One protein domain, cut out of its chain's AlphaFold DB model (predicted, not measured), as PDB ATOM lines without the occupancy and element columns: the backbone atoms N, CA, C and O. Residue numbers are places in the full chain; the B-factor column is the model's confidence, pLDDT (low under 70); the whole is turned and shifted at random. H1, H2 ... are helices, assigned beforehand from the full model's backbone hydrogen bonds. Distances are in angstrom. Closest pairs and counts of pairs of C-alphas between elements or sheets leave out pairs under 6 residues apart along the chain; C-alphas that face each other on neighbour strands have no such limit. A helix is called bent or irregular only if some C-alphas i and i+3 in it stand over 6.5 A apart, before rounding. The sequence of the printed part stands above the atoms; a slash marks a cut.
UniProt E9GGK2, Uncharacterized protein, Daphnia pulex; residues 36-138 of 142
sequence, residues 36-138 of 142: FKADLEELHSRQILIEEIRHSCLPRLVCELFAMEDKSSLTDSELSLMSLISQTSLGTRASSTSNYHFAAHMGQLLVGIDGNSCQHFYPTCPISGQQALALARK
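What this domain is: This is residues 36 to 138 of the 142 residues of an uncharacterized protein of Daphnia pulex (UniProt E9GGK2). One long helix, H1, sticks out as an arm with residues 36 to 48 and plunges with its later residues into a small compact body, where the three shorter helices H2, H3 and H4 pack crosswise round it. H2 and H3 cross near H2's last residues, and H4 packs on another side of H1 after a long loop. The printed part has 103 residues with four named helices, in the order H1, H2, H3, H4, and no named strand; the class is all helix. The whole is only just compact, close to loose, with a radius of gyration of the C-alphas of 15.1 A, and the arm makes it elongated, with spans of 50 by 32 by 26 A.

How they stand to each other: Start with H1, residues 36 to 67; it has a kink of 29 degrees near residue 53, and it is neither bent nor irregular, but only just: C-alphas 55 and 58 are 6.4 A apart. Next comes H2, residues 76 to 87, which touches H1 between residues 62 to 66 of H1 and 78 to 82 of H2. The closest C-alphas there are those of Leu 65 and Glu 78, 7.5 A apart, and the lines are about perpendicular at 80 degrees. Look then at H3, residues 96 to 110: residues 58 to 67 of H1 touch it, the closest C-alphas being those of Ala 67 and Gly 107 at 4.1 A, with a steep tilt of 45 degrees, the same way. H2 touches H3 with residues 85 to 86, about perpendicular at 74 degrees, and the C-alphas of Ile 85 and His 101 are closest at 6.6 A. Last, H4, residues 129 to 136, only just touches residues 57 to 61 of H1, with 3 pairs of C-alphas within 8 A, the closest being Cys 57 and Ala 132 at 7.7 A. Their tilt of 69 degrees, opposite ways, is steep, only just short of about perpendicular. H4 is apart from H2 and from H3. In H2, H3 and H4 every O i to N i+4 pair is within hydrogen-bond range; in H1 it is 26 of 28.

Where its parts are: Find C-alpha 36 at (93.099, 147.320, 199.809); from there H1 runs 44.8 A to C-alpha 67 at (86.844, 152.093, 155.701). H2 measures 16.2 A from C-alpha 76 to 87, and H3 measures 21.9 A from C-alpha 96 to 110. H4 is short and ends at C-alpha 136, (97.008, 155.947, 170.023), 10.5 A from C-alpha 129.

The domain as a whole: The C-alphas of Phe 36 and Gly 112 are the two farthest apart, 51.4 A. The printed part has no cut. The link from H3 to H4, residues 111 to 128, is long; those from H1 to H2 and from H2 to H3 are short. The mean pLDDT of the printed part is 74.5, and it is under 70 at residues 36 to 49, 51, 89 to 97, 114 to 116 and 125 to 138.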
ATOM      1  N   PHE A  36      92.699 148.402 200.714       43.81
ATOM      2  CA  PHE A  36      93.099 147.320 199.809       43.81
ATOM      3  C   PHE A  36      91.983 146.910 198.833       43.81
ATOM      4  O   PHE A  36      92.255 146.526 197.700       43.81
ATOM      5  N   LYS A  37      90.714 147.033 199.249       44.81
ATOM      6  CA  LYS A  37      89.553 146.731 198.401       44.81
ATOM      7  C   LYS A  37      89.352 147.783 197.299       44.81
ATOM      8  O   LYS A  37      89.038 147.406 196.178       44.81
ATOM      9  N   ALA A  38      89.590 149.062 197.602       50.03
ATOM     10  CA  ALA A  38      89.507 150.155 196.630       50.03
ATOM     11  C   ALA A  38      90.639 150.092 195.591       50.03
ATOM     12  O   ALA A  38      90.373 150.215 194.401       50.03
ATOM     13  N   ASP A  39      91.873 149.803 196.022       51.06
ATOM     14  CA  ASP A  39      93.000 149.610 195.099       51.06
ATOM     15  C   ASP A  39      92.805 148.365 194.211       51.06
ATOM     16  O   ASP A  39      93.113 148.399 193.020       51.06
ATOM     17  N   LEU A  40      92.251 147.270 194.751       51.41
ATOM     18  CA  LEU A  40      91.949 146.061 193.976       51.41
ATOM     19  C   LEU A  40      90.792 146.274 192.988       51.41
ATOM     20  O   LEU A  40      90.877 145.806 191.857       51.41
ATOM     21  N   GLU A  41      89.738 146.999 193.371       55.66
ATOM     22  CA  GLU A  41      88.666 147.382 192.444       55.66
ATOM     23  C   GLU A  41      89.137 148.364 191.373       55.66
ATOM     24  O   GLU A  41      88.735 148.233 190.219       55.66
ATOM     25  N   GLU A  42      90.026 149.305 191.695       59.84
ATOM     26  CA  GLU A  42      90.626 150.203 190.707       59.84
ATOM     27  C   GLU A  42      91.518 149.430 189.723       59.84
ATOM     28  O   GLU A  42      91.460 149.657 188.511       59.84
ATOM     29  N   LEU A  43      92.302 148.464 190.212       53.94
ATOM     30  CA  LEU A  43      93.104 147.566 189.375       53.94
ATOM     31  C   LEU A  43      92.236 146.647 188.507       53.94
ATOM     32  O   LEU A  43      92.534 146.484 187.322       53.94
ATOM     33  N   HIS A  44      91.152 146.090 189.050       60.56
ATOM     34  CA  HIS A  44      90.198 145.279 188.291       60.56
ATOM     35  C   HIS A  44      89.456 146.111 187.246       60.56
ATOM     36  O   HIS A  44      89.356 145.694 186.098       60.56
ATOM     37  N   SER A  45      89.022 147.322 187.592       66.88
ATOM     38  CA  SER A  45      88.380 148.247 186.653       66.88
ATOM     39  C   SER A  45      89.326 148.626 185.516       66.88
ATOM     40  O   SER A  45      88.933 148.651 184.353       66.88
ATOM     41  N   ARG A  46      90.611 148.851 185.822       65.06
ATOM     42  CA  ARG A  46      91.651 149.074 184.810       65.06
ATOM     43  C   ARG A  46      91.879 147.854 183.924       65.06
ATOM     44  O   ARG A  46      92.024 148.027 182.721       65.06
ATOM     45  N   GLN A  47      91.907 146.643 184.481       67.44
ATOM     46  CA  GLN A  47      92.029 145.415 183.687       67.44
ATOM     47  C   GLN A  47      90.829 145.215 182.765       67.44
ATOM     48  O   GLN A  47      91.026 144.952 181.585       67.44
ATOM     49  N   ILE A  48      89.613 145.418 183.270       69.31
ATOM     50  CA  ILE A  48      88.387 145.355 182.469       69.31
ATOM     51  C   ILE A  48      88.457 146.373 181.327       69.31
ATOM     52  O   ILE A  48      88.218 146.014 180.180       69.31
ATOM     53  N   LEU A  49      88.878 147.612 181.600       68.69
ATOM     54  CA  LEU A  49      89.060 148.629 180.561       68.69
ATOM     55  C   LEU A  49      90.118 148.233 179.523       68.69
ATOM     56  O   LEU A  49      89.906 148.446 178.335       68.69
ATOM     57  N   ILE A  50      91.252 147.666 179.939       73.44
ATOM     58  CA  ILE A  50      92.308 147.216 179.019       73.44
ATOM     59  C   ILE A  50      91.801 146.079 178.126       73.44
ATOM     60  O   ILE A  50      92.047 146.091 176.918       73.44
ATOM     61  N   GLU A  51      91.076 145.121 178.700       69.12
ATOM     62  CA  GLU A  51      90.489 144.011 177.955       69.12
ATOM     63  C   GLU A  51      89.391 144.495 176.998       69.12
ATOM     64  O   GLU A  51      89.362 144.064 175.846       69.12
ATOM     65  N   GLU A  52      88.562 145.456 177.404       70.19
ATOM     66  CA  GLU A  52      87.542 146.063 176.544       70.19
ATOM     67  C   GLU A  52      88.179 146.873 175.403       70.19
ATOM     68  O   GLU A  52      87.757 146.803 174.250       70.19
ATOM     69  N   ILE A  53      89.272 147.591 175.673       73.88
ATOM     70  CA  ILE A  53      90.050 148.274 174.632       73.88
ATOM     71  C   ILE A  53      90.604 147.259 173.631       73.88
ATOM     72  O   ILE A  53      90.524 147.473 172.417       73.88
ATOM     73  N   ARG A  54      91.151 146.145 174.119       74.94
ATOM     74  CA  ARG A  54      91.745 145.113 173.270       74.94
ATOM     75  C   ARG A  54      90.705 144.416 172.395       74.94
ATOM     76  O   ARG A  54      90.980 144.159 171.226       74.94
ATOM     77  N   HIS A  55      89.532 144.122 172.947       75.38
ATOM     78  CA  HIS A  55      88.503 143.337 172.269       75.38
ATOM     79  C   HIS A  55      87.498 144.171 171.474       75.38
ATOM     80  O   HIS A  55      86.967 143.670 170.487       75.38
ATOM     81  N   SER A  56      87.284 145.434 171.844       78.50
ATOM     82  CA  SER A  56      86.268 146.294 171.229       78.50
ATOM     83  C   SER A  56      86.894 147.480 170.488       78.50
ATOM     84  O   SER A  56      86.520 147.771 169.351       78.50
ATOM     85  N   CYS A  57      87.897 148.149 171.067       80.06
ATOM     86  CA  CYS A  57      88.482 149.350 170.457       80.06
ATOM     87  C   CYS A  57      89.538 149.067 169.381       80.06
ATOM     88  O   CYS A  57      89.576 149.781 168.378       80.06
ATOM     89  N   LEU A  58      90.386 148.043 169.541       84.94
ATOM     90  CA  LEU A  58      91.361 147.681 168.502       84.94
ATOM     91  C   LEU A  58      90.681 147.185 167.213       84.94
ATOM     92  O   LEU A  58      91.045 147.676 166.145       84.94
ATOM     93  N   PRO A  59      89.666 146.297 167.257       88.00
ATOM     94  CA  PRO A  59      88.913 145.943 166.055       88.00
ATOM     95  C   PRO A  59      88.207 147.147 165.430       88.00
ATOM     96  O   PRO A  59      88.240 147.294 164.213       88.00
ATOM     97  N   ARG A  60      87.665 148.071 166.235       87.44
ATOM     98  CA  ARG A  60      87.112 149.325 165.708       87.44
ATOM     99  C   ARG A  60      88.152 150.118 164.921       87.44
ATOM    100  O   ARG A  60      87.869 150.498 163.793       87.44
ATOM    101  N   LEU A  61      89.349 150.329 165.477       87.69
ATOM    102  CA  LEU A  61      90.436 151.033 164.789       87.69
ATOM    103  C   LEU A  61      90.778 150.367 163.453       87.69
ATOM    104  O   LEU A  61      90.898 151.051 162.442       87.69
ATOM    105  N   VAL A  62      90.896 149.038 163.439       89.81
ATOM    106  CA  VAL A  62      91.132 148.282 162.205       89.81
ATOM    107  C   VAL A  62      90.009 148.532 161.200       89.81
ATOM    108  O   VAL A  62      90.289 148.863 160.056       89.81
ATOM    109  N   CYS A  63      88.748 148.426 161.610       91.19
ATOM    110  CA  CYS A  63      87.621 148.676 160.718       91.19
ATOM    111  C   CYS A  63      87.671 150.090 160.113       91.19
ATOM    112  O   CYS A  63      87.562 150.224 158.897       91.19
ATOM    113  N   GLU A  64      87.926 151.126 160.922       88.12
ATOM    114  CA  GLU A  64      88.026 152.512 160.437       88.12
ATOM    115  C   GLU A  64      89.166 152.664 159.413       88.12
ATOM    116  O   GLU A  64      88.956 153.226 158.342       88.12
ATOM    117  N   LEU A  65      90.350 152.089 159.671       89.75
ATOM    118  CA  LEU A  65      91.483 152.121 158.730       89.75
ATOM    119  C   LEU A  65      91.141 151.493 157.368       89.75
ATOM    120  O   LEU A  65      91.587 151.961 156.316       89.75
ATOM    121  N   PHE A  66      90.346 150.424 157.369       90.69
ATOM    122  CA  PHE A  66      89.910 149.772 156.136       90.69
ATOM    123  C   PHE A  66      88.749 150.505 155.450       90.69
ATOM    124  O   PHE A  66      88.687 150.447 154.221       90.69
ATOM    125  N   ALA A  67      87.919 151.234 156.204       90.88
ATOM    126  CA  ALA A  67      86.844 152.093 155.701       90.88
ATOM    127  C   ALA A  67      87.337 153.425 155.109       90.88
ATOM    128  O   ALA A  67      86.625 154.042 154.319       90.88
ATOM    129  N   MET A  68      88.558 153.861 155.441       86.94
ATOM    130  CA  MET A  68      89.147 155.074 154.868       86.94
ATOM    131  C   MET A  68      89.309 154.961 153.346       86.94
ATOM    132  O   MET A  68      90.034 154.091 152.841       86.94
ATOM    133  N   GLU A  69      88.651 155.883 152.640       85.06
ATOM    134  CA  GLU A  69      88.698 156.027 151.184       85.06
ATOM    135  C   GLU A  69      90.070 156.535 150.728       85.06
ATOM    136  O   GLU A  69      90.735 155.897 149.908       85.06
ATOM    137  N   ASP A  70      90.552 157.623 151.336       86.31
ATOM    138  CA  ASP A  70      91.878 158.161 151.056       86.31
ATOM    139  C   ASP A  70      92.955 157.554 151.966       86.31
ATOM    140  O   ASP A  70      93.247 158.033 153.069       86.31
ATOM    141  N   LYS A  71      93.599 156.504 151.456       85.50
ATOM    142  CA  LYS A  71      94.711 155.819 152.128       85.50
ATOM    143  C   LYS A  71      96.026 156.600 152.084       85.50
ATOM    144  O   LYS A  71      96.961 156.213 152.776       85.50
ATOM    145  N   SER A  72      96.119 157.686 151.309       85.19
ATOM    146  CA  SER A  72      97.334 158.513 151.247       85.19
ATOM    147  C   SER A  72      97.565 159.323 152.526       85.19
ATOM    148  O   SER A  72      98.693 159.702 152.827       85.19
ATOM    149  N   SER A  73      96.502 159.532 153.308       85.62
ATOM    150  CA  SER A  73      96.546 160.200 154.610       85.62
ATOM    151  C   SER A  73      97.063 159.317 155.757       85.62
ATOM    152  O   SER A  73      97.294 159.820 156.858       85.62
ATOM    153  N   LEU A  74      97.248 158.014 155.510       86.94
ATOM    154  CA  LEU A  74      97.701 157.045 156.503       86.94
ATOM    155  C   LEU A  74      99.212 157.122 156.725       86.94
ATOM    156  O   LEU A  74     100.004 157.311 155.805       86.94
ATOM    157  N   THR A  75      99.616 156.907 157.969       90.19
ATOM    158  CA  THR A  75     101.015 156.779 158.378       90.19
ATOM    159  C   THR A  75     101.587 155.403 158.021       90.19
ATOM    160  O   THR A  75     100.857 154.417 157.894       90.19
ATOM    161  N   ASP A  76     102.919 155.296 157.952       88.06
ATOM    162  CA  ASP A  76     103.612 154.024 157.686       88.06
ATOM    163  C   ASP A  76     103.225 152.919 158.678       88.06
ATOM    164  O   ASP A  76     103.107 151.749 158.315       88.06
ATOM    165  N   SER A  77     102.991 153.282 159.943       85.06
ATOM    166  CA  SER A  77     102.561 152.337 160.977       85.06
ATOM    167  C   SER A  77     101.157 151.788 160.714       85.06
ATOM    168  O   SER A  77     100.924 150.595 160.907       85.06
ATOM    169  N   GLU A  78     100.233 152.624 160.241       85.81
ATOM    170  CA  GLU A  78      98.867 152.213 159.897       85.81
ATOM    171  C   GLU A  78      98.860 151.336 158.643       85.81
ATOM    172  O   GLU A  78      98.254 150.264 158.641       85.81
ATOM    173  N   LEU A  79      99.618 151.720 157.612       89.19
ATOM    174  CA  LEU A  79      99.794 150.917 156.400       89.19
ATOM    175  C   LEU A  79     100.438 149.558 156.706       89.19
ATOM    176  O   LEU A  79      99.987 148.524 156.207       89.19
ATOM    177  N   SER A  80     101.454 149.533 157.574       88.06
ATOM    178  CA  SER A  80     102.079 148.292 158.032       88.06
ATOM    179  C   SER A  80     101.087 147.409 158.789       88.06
ATOM    180  O   SER A  80     101.071 146.198 158.572       88.06
ATOM    181  N   LEU A  81     100.245 147.986 159.652       87.06
ATOM    182  CA  LEU A  81      99.208 147.247 160.373       87.06
ATOM    183  C   LEU A  81      98.186 146.631 159.408       87.06
ATOM    184  O   LEU A  81      97.881 145.443 159.511       87.06
ATOM    185  N   MET A  82      97.697 147.407 158.439       87.44
ATOM    186  CA  MET A  82      96.769 146.916 157.415       87.44
ATOM    187  C   MET A  82      97.377 145.778 156.588       87.44
ATOM    188  O   MET A  82      96.703 144.786 156.298       87.44
ATOM    189  N   SER A  83      98.661 145.893 156.240       88.19
ATOM    190  CA  SER A  83      99.405 144.866 155.510       88.19
ATOM    191  C   SER A  83      99.557 143.582 156.331       88.19
ATOM    192  O   SER A  83      99.245 142.500 155.840       88.19
ATOM    193  N   LEU A  84      99.932 143.693 157.610       85.50
ATOM    194  CA  LEU A  84     100.045 142.557 158.533       85.50
ATOM    195  C   LEU A  84      98.720 141.806 158.693       85.50
ATOM    196  O   LEU A  84      98.692 140.575 158.631       85.50
ATOM    197  N   ILE A  85      97.617 142.537 158.865       84.19
ATOM    198  CA  ILE A  85      96.283 141.936 158.977       84.19
ATOM    199  C   ILE A  85      95.903 141.255 157.665       84.19
ATOM    200  O   ILE A  85      95.372 140.159 157.696       84.19
ATOM    201  N   SER A  86      96.221 141.843 156.513       82.44
ATOM    202  CA  SER A  86      95.884 141.263 155.203       82.44
ATOM    203  C   SER A  86      96.718 140.022 154.850       82.44
ATOM    204  O   SER A  86      96.247 139.156 154.117       82.44
ATOM    205  N   GLN A  87      97.953 139.928 155.353       77.94
ATOM    206  CA  GLN A  87      98.868 138.798 155.127       77.94
ATOM    207  C   GLN A  87      98.663 137.639 156.108       77.94
ATOM    208  O   GLN A  87      99.100 136.517 155.846       77.94
ATOM    209  N   THR A  88      98.020 137.897 157.244       75.88
ATOM    210  CA  THR A  88      97.662 136.846 158.197       75.88
ATOM    211  C   THR A  88      96.517 136.020 157.603       75.88
ATOM    212  O   THR A  88      95.614 136.559 156.975       75.88
ATOM    213  N   SER A  89      96.544 134.695 157.732       60.91
ATOM    214  CA  SER A  89      95.395 133.867 157.357       60.91
ATOM    215  C   SER A  89      94.430 133.748 158.537       60.91
ATOM    216  O   SER A  89      94.855 133.724 159.696       60.91
ATOM    217  N   LEU A  90      93.124 133.663 158.251       58.38
ATOM    218  CA  LEU A  90      92.090 133.361 159.246       58.38
ATOM    219  C   LEU A  90      92.471 132.073 159.993       58.38
ATOM    220  O   LEU A  90      92.302 130.966 159.483       58.38
ATOM    221  N   GLY A  91      93.020 132.225 161.198       55.97
ATOM    222  CA  GLY A  91      93.277 131.114 162.107       55.97
ATOM    223  C   GLY A  91      91.970 130.497 162.612       55.97
ATOM    224  O   GLY A  91      90.873 130.948 162.281       55.97
ATOM    225  N   THR A  92      92.071 129.467 163.453       50.22
ATOM    226  CA  THR A  92      90.914 128.858 164.126       50.22
ATOM    227  C   THR A  92      90.001 129.928 164.749       50.22
ATOM    228  O   THR A  92      90.490 130.914 165.304       50.22
ATOM    229  N   ARG A  93      88.673 129.726 164.652       47.47
ATOM    230  CA  ARG A  93      87.549 130.651 164.973       47.47
ATOM    231  C   ARG A  93      87.512 131.271 166.393       47.47
ATOM    232  O   ARG A  93      86.506 131.847 166.777       47.47
ATOM    233  N   ALA A  94      88.590 131.178 167.164       50.34
ATOM    234  CA  ALA A  94      88.752 131.764 168.493       50.34
ATOM    235  C   ALA A  94      90.033 132.621 168.636       50.34
ATOM    236  O   ALA A  94      90.358 133.057 169.738       50.34
ATOM    237  N   SER A  95      90.790 132.856 167.557       60.31
ATOM    238  CA  SER A  95      91.984 133.709 167.607       60.31
ATOM    239  C   SER A  95      91.621 135.192 167.497       60.31
ATOM    240  O   SER A  95      90.812 135.574 166.654       60.31
ATOM    241  N   SER A  96      92.298 136.045 168.274       60.59
ATOM    242  CA  SER A  96      92.233 137.514 168.139       60.59
ATOM    243  C   SER A  96      92.472 138.004 166.702       60.59
ATOM    244  O   SER A  96      91.895 139.007 166.290       60.59
ATOM    245  N   THR A  97      93.230 137.248 165.897       64.19
ATOM    246  CA  THR A  97      93.415 137.515 164.463       64.19
ATOM    247  C   THR A  97      92.100 137.445 163.680       64.19
ATOM    248  O   THR A  97      91.860 138.297 162.830       64.19
ATOM    249  N   SER A  98      91.197 136.513 164.008       73.62
ATOM    250  CA  SER A  98      89.877 136.391 163.369       73.62
ATOM    251  C   SER A  98      88.996 137.623 163.605       73.62
ATOM    252  O   SER A  98      88.249 138.010 162.708       73.62
ATOM    253  N   ASN A  99      89.103 138.265 164.776       81.75
ATOM    254  CA  ASN A  99      88.347 139.483 165.088       81.75
ATOM    255  C   ASN A  99      88.838 140.679 164.264       81.75
ATOM    256  O   ASN A  99      88.026 141.448 163.752       81.75
ATOM    257  N   TYR A 100      90.155 140.813 164.078       86.56
ATOM    258  CA  TYR A 100      90.725 141.871 163.240       86.56
ATOM    259  C   TYR A 100      90.456 141.654 161.748       86.56
ATOM    260  O   TYR A 100      90.213 142.619 161.029       86.56
ATOM    261  N   HIS A 101      90.423 140.405 161.278       88.06
ATOM    262  CA  HIS A 101      90.002 140.097 159.909       88.06
ATOM    263  C   HIS A 101      88.548 140.476 159.647       88.06
ATOM    264  O   HIS A 101      88.248 141.082 158.621       88.06
ATOM    265  N   PHE A 102      87.651 140.140 160.577       88.12
ATOM    266  CA  PHE A 102      86.251 140.533 160.470       88.12
ATOM    267  C   PHE A 102      86.106 142.059 160.455       88.12
ATOM    268  O   PHE A 102      85.419 142.595 159.591       88.12
ATOM    269  N   ALA A 103      86.824 142.760 161.336       89.88
ATOM    270  CA  ALA A 103      86.860 144.218 161.356       89.88
ATOM    271  C   ALA A 103      87.326 144.826 160.031       89.88
ATOM    272  O   ALA A 103      86.668 145.714 159.496       89.88
ATOM    273  N   ALA A 104      88.438 144.327 159.486       90.44
ATOM    274  CA  ALA A 104      88.969 144.783 158.209       90.44
ATOM    275  C   ALA A 104      87.958 144.569 157.075       90.44
ATOM    276  O   ALA A 104      87.740 145.463 156.260       90.44
ATOM    277  N   HIS A 105      87.296 143.409 157.060       89.75
ATOM    278  CA  HIS A 105      86.264 143.104 156.077       89.75
ATOM    279  C   HIS A 105      85.051 144.036 156.197       89.75
ATOM    280  O   HIS A 105      84.590 144.562 155.188       89.75
ATOM    281  N   MET A 106      84.562 144.293 157.414       89.88
ATOM    282  CA  MET A 106      83.474 145.253 157.634       89.88
ATOM    283  C   MET A 106      83.874 146.661 157.195       89.88
ATOM    284  O   MET A 106      83.094 147.322 156.522       89.88
ATOM    285  N   GLY A 107      85.104 147.087 157.486       90.50
ATOM    286  CA  GLY A 107      85.622 148.380 157.043       90.50
ATOM    287  C   GLY A 107      85.589 148.532 155.524       90.50
ATOM    288  O   GLY A 107      85.103 149.534 155.014       90.50
ATOM    289  N   GLN A 108      86.009 147.504 154.784       90.81
ATOM    290  CA  GLN A 108      85.961 147.511 153.317       90.81
ATOM    291  C   GLN A 108      84.545 147.708 152.758       90.81
ATOM    292  O   GLN A 108      84.393 148.352 151.725       90.81
ATOM    293  N   LEU A 109      83.519 147.175 153.431       90.44
ATOM    294  CA  LEU A 109      82.122 147.346 153.015       90.44
ATOM    295  C   LEU A 109      81.613 148.779 153.209       90.44
ATOM    296  O   LEU A 109      80.604 149.139 152.609       90.44
ATOM    297  N   LEU A 110      82.277 149.578 154.045       88.50
ATOM    298  CA  LEU A 110      81.881 150.951 154.361       88.50
ATOM    299  C   LEU A 110      82.594 152.013 153.517       88.50
ATOM    300  O   LEU A 110      82.243 153.186 153.610       88.50
ATOM    301  N   VAL A 111      83.575 151.633 152.693       87.94
ATOM    302  CA  VAL A 111      84.327 152.586 151.860       87.94
ATOM    303  C   VAL A 111      83.378 153.334 150.920       87.94
ATOM    304  O   VAL A 111      82.639 152.715 150.156       87.94
ATOM    305  N   GLY A 112      83.409 154.669 150.972       79.31
ATOM    306  CA  GLY A 112      82.562 155.540 150.150       79.31
ATOM    307  C   GLY A 112      81.097 155.629 150.601       79.31
ATOM    308  O   GLY A 112      80.280 156.214 149.891       79.31
ATOM    309  N   ILE A 113      80.739 155.054 151.759       80.75
ATOM    310  CA  ILE A 113      79.407 155.201 152.359       80.75
ATOM    311  C   ILE A 113      79.447 156.320 153.404       80.75
ATOM    312  O   ILE A 113      79.844 156.112 154.551       80.75
ATOM    313  N   ASP A 114      78.983 157.506 153.015       67.56
ATOM    314  CA  ASP A 114      78.895 158.654 153.915       67.56
ATOM    315  C   ASP A 114      77.978 158.378 155.117       67.56
ATOM    316  O   ASP A 114      76.849 157.902 154.988       67.56
ATOM    317  N   GLY A 115      78.465 158.706 156.315       67.56
ATOM    318  CA  GLY A 115      77.706 158.604 157.566       67.56
ATOM    319  C   GLY A 115      77.705 157.222 158.228       67.56
ATOM    320  O   GLY A 115      77.365 157.130 159.410       67.56
ATOM    321  N   ASN A 116      78.154 156.166 157.541       68.56
ATOM    322  CA  ASN A 116      78.404 154.880 158.185       68.56
ATOM    323  C   ASN A 116      79.843 154.815 158.702       68.56
ATOM    324  O   ASN A 116      80.797 154.759 157.937       68.56
ATOM    325  N   SER A 117      79.984 154.777 160.025       79.38
ATOM    326  CA  SER A 117      81.260 154.527 160.699       79.38
ATOM    327  C   SER A 117      81.261 153.149 161.349       79.38
ATOM    328  O   SER A 117      80.210 152.584 161.675       79.38
ATOM    329  N   CYS A 118      82.452 152.626 161.623       86.62
ATOM    330  CA  CYS A 118      82.603 151.351 162.317       86.62
ATOM    331  C   CYS A 118      82.104 151.390 163.770       86.62
ATOM    332  O   CYS A 118      82.036 150.356 164.434       86.62
ATOM    333  N   GLN A 119      81.699 152.560 164.270       84.06
ATOM    334  CA  GLN A 119      81.074 152.732 165.578       84.06
ATOM    335  C   GLN A 119      79.836 151.850 165.784       84.06
ATOM    336  O   GLN A 119      79.641 151.355 166.890       84.06
ATOM    337  N   HIS A 120      79.024 151.623 164.746       83.00
ATOM    338  CA  HIS A 120      77.825 150.782 164.857       83.00
ATOM    339  C   HIS A 120      78.150 149.290 165.010       83.00
ATOM    340  O   HIS A 120      77.383 148.556 165.623       83.00
ATOM    341  N   PHE A 121      79.297 148.851 164.487       83.50
ATOM    342  CA  PHE A 121      79.770 147.469 164.611       83.50
ATOM    343  C   PHE A 121      80.519 147.226 165.925       83.50
ATOM    344  O   PHE A 121      80.578 146.095 166.400       83.50
ATOM    345  N   TYR A 122      81.056 148.291 166.531       83.38
ATOM    346  CA  TYR A 122      81.813 148.248 167.782       83.38
ATOM    347  C   TYR A 122      81.293 149.273 168.810       83.38
ATOM    348  O   TYR A 122      82.048 150.157 169.235       83.38
ATOM    349  N   PRO A 123      80.013 149.177 169.231       77.69
ATOM    350  CA  PRO A 123      79.390 150.146 170.137       77.69
ATOM    351  C   PRO A 123      79.925 150.057 171.573       77.69
ATOM    352  O   PRO A 123      79.795 151.007 172.338       77.69
ATOM    353  N   THR A 124      80.540 148.930 171.937       74.88
ATOM    354  CA  THR A 124      81.076 148.649 173.276       74.88
ATOM    355  C   THR A 124      82.425 149.306 173.542       74.88
ATOM    356  O   THR A 124      82.849 149.363 174.689       74.88
ATOM    357  N   CYS A 125      83.106 149.839 172.518       68.69
ATOM    358  CA  CYS A 125      84.346 150.575 172.734       68.69
ATOM    359  C   CYS A 125      84.044 151.890 173.484       68.69
ATOM    360  O   CYS A 125      83.453 152.797 172.888       68.69
ATOM    361  N   PRO A 126      84.494 152.053 174.747       65.44
ATOM    362  CA  PRO A 126      84.182 153.234 175.562       65.44
ATOM    363  C   PRO A 126      84.909 154.499 175.082       65.44
ATOM    364  O   PRO A 126      84.704 155.587 175.616       65.44
ATOM    365  N   ILE A 127      85.779 154.361 174.081       60.97
ATOM    366  CA  ILE A 127      86.564 155.443 173.513       60.97
ATOM    367  C   ILE A 127      85.884 155.910 172.221       60.97
ATOM    368  O   ILE A 127      85.760 155.156 171.253       60.97
ATOM    369  N   SER A 128      85.454 157.173 172.173       59.31
ATOM    370  CA  SER A 128      85.008 157.785 170.915       59.31
ATOM    371  C   SER A 128      86.164 157.784 169.903       59.31
ATOM    372  O   SER A 128      87.321 157.931 170.296       59.31
ATOM    373  N   GLY A 129      85.891 157.625 168.599       57.03
ATOM    374  CA  GLY A 129      86.950 157.487 167.580       57.03
ATOM    375  C   GLY A 129      88.037 158.574 167.659       57.03
ATOM    376  O   GLY A 129      89.223 158.285 167.514       57.03
ATOM    377  N   GLN A 130      87.662 159.805 168.026       57.12
ATOM    378  CA  GLN A 130      88.604 160.908 168.244       57.12
ATOM    379  C   GLN A 130      89.463 160.764 169.512       57.12
ATOM    380  O   GLN A 130      90.652 161.086 169.487       57.12
ATOM    381  N   GLN A 131      88.905 160.256 170.615       56.09
ATOM    382  CA  GLN A 131      89.681 159.964 171.825       56.09
ATOM    383  C   GLN A 131      90.620 158.767 171.618       56.09
ATOM    384  O   GLN A 131      91.721 158.762 172.164       56.09
ATOM    385  N   ALA A 132      90.237 157.795 170.783       55.34
ATOM    386  CA  ALA A 132      91.064 156.632 170.465       55.34
ATOM    387  C   ALA A 132      92.284 157.048 169.647       55.34
ATOM    388  O   ALA A 132      93.403 156.672 169.984       55.34
ATOM    389  N   LEU A 133      92.089 157.921 168.653       56.28
ATOM    390  CA  LEU A 133      93.183 158.506 167.882       56.28
ATOM    391  C   LEU A 133      94.129 159.332 168.774       56.28
ATOM    392  O   LEU A 133      95.350 159.253 168.642       56.28
ATOM    393  N   ALA A 134      93.583 160.098 169.724       61.75
ATOM    394  CA  ALA A 134      94.374 160.877 170.677       61.75
ATOM    395  C   ALA A 134      95.167 160.000 171.667       61.75
ATOM    396  O   ALA A 134      96.277 160.370 172.057       61.75
ATOM    397  N   LEU A 135      94.623 158.844 172.062       58.03
ATOM    398  CA  LEU A 135      95.302 157.862 172.908       58.03
ATOM    399  C   LEU A 135      96.361 157.075 172.127       58.03
ATOM    400  O   LEU A 135      97.486 156.958 172.609       58.03
ATOM    401  N   ALA A 136      96.061 156.631 170.904       58.41
ATOM    402  CA  ALA A 136      97.008 155.947 170.023       58.41
ATOM    403  C   ALA A 136      98.264 156.796 169.771       58.41
ATOM    404  O   ALA A 136      99.382 156.304 169.886       58.41
ATOM    405  N   ARG A 137      98.098 158.110 169.558       58.00
ATOM    406  CA  ARG A 137      99.213 159.064 169.395       58.00
ATOM    407  C   ARG A 137     100.099 159.221 170.638       58.00
ATOM    408  O   ARG A 137     101.223 159.703 170.523       58.00
ATOM    409  N   LYS A 138      99.608 158.859 171.827       58.78
ATOM    410  CA  LYS A 138     100.356 158.953 173.094       58.78
ATOM    411  C   LYS A 138     101.074 157.658 173.469       58.78
ATOM    412  O   LYS A 138     101.961 157.695 174.323       58.78
TER     413      LYS A 138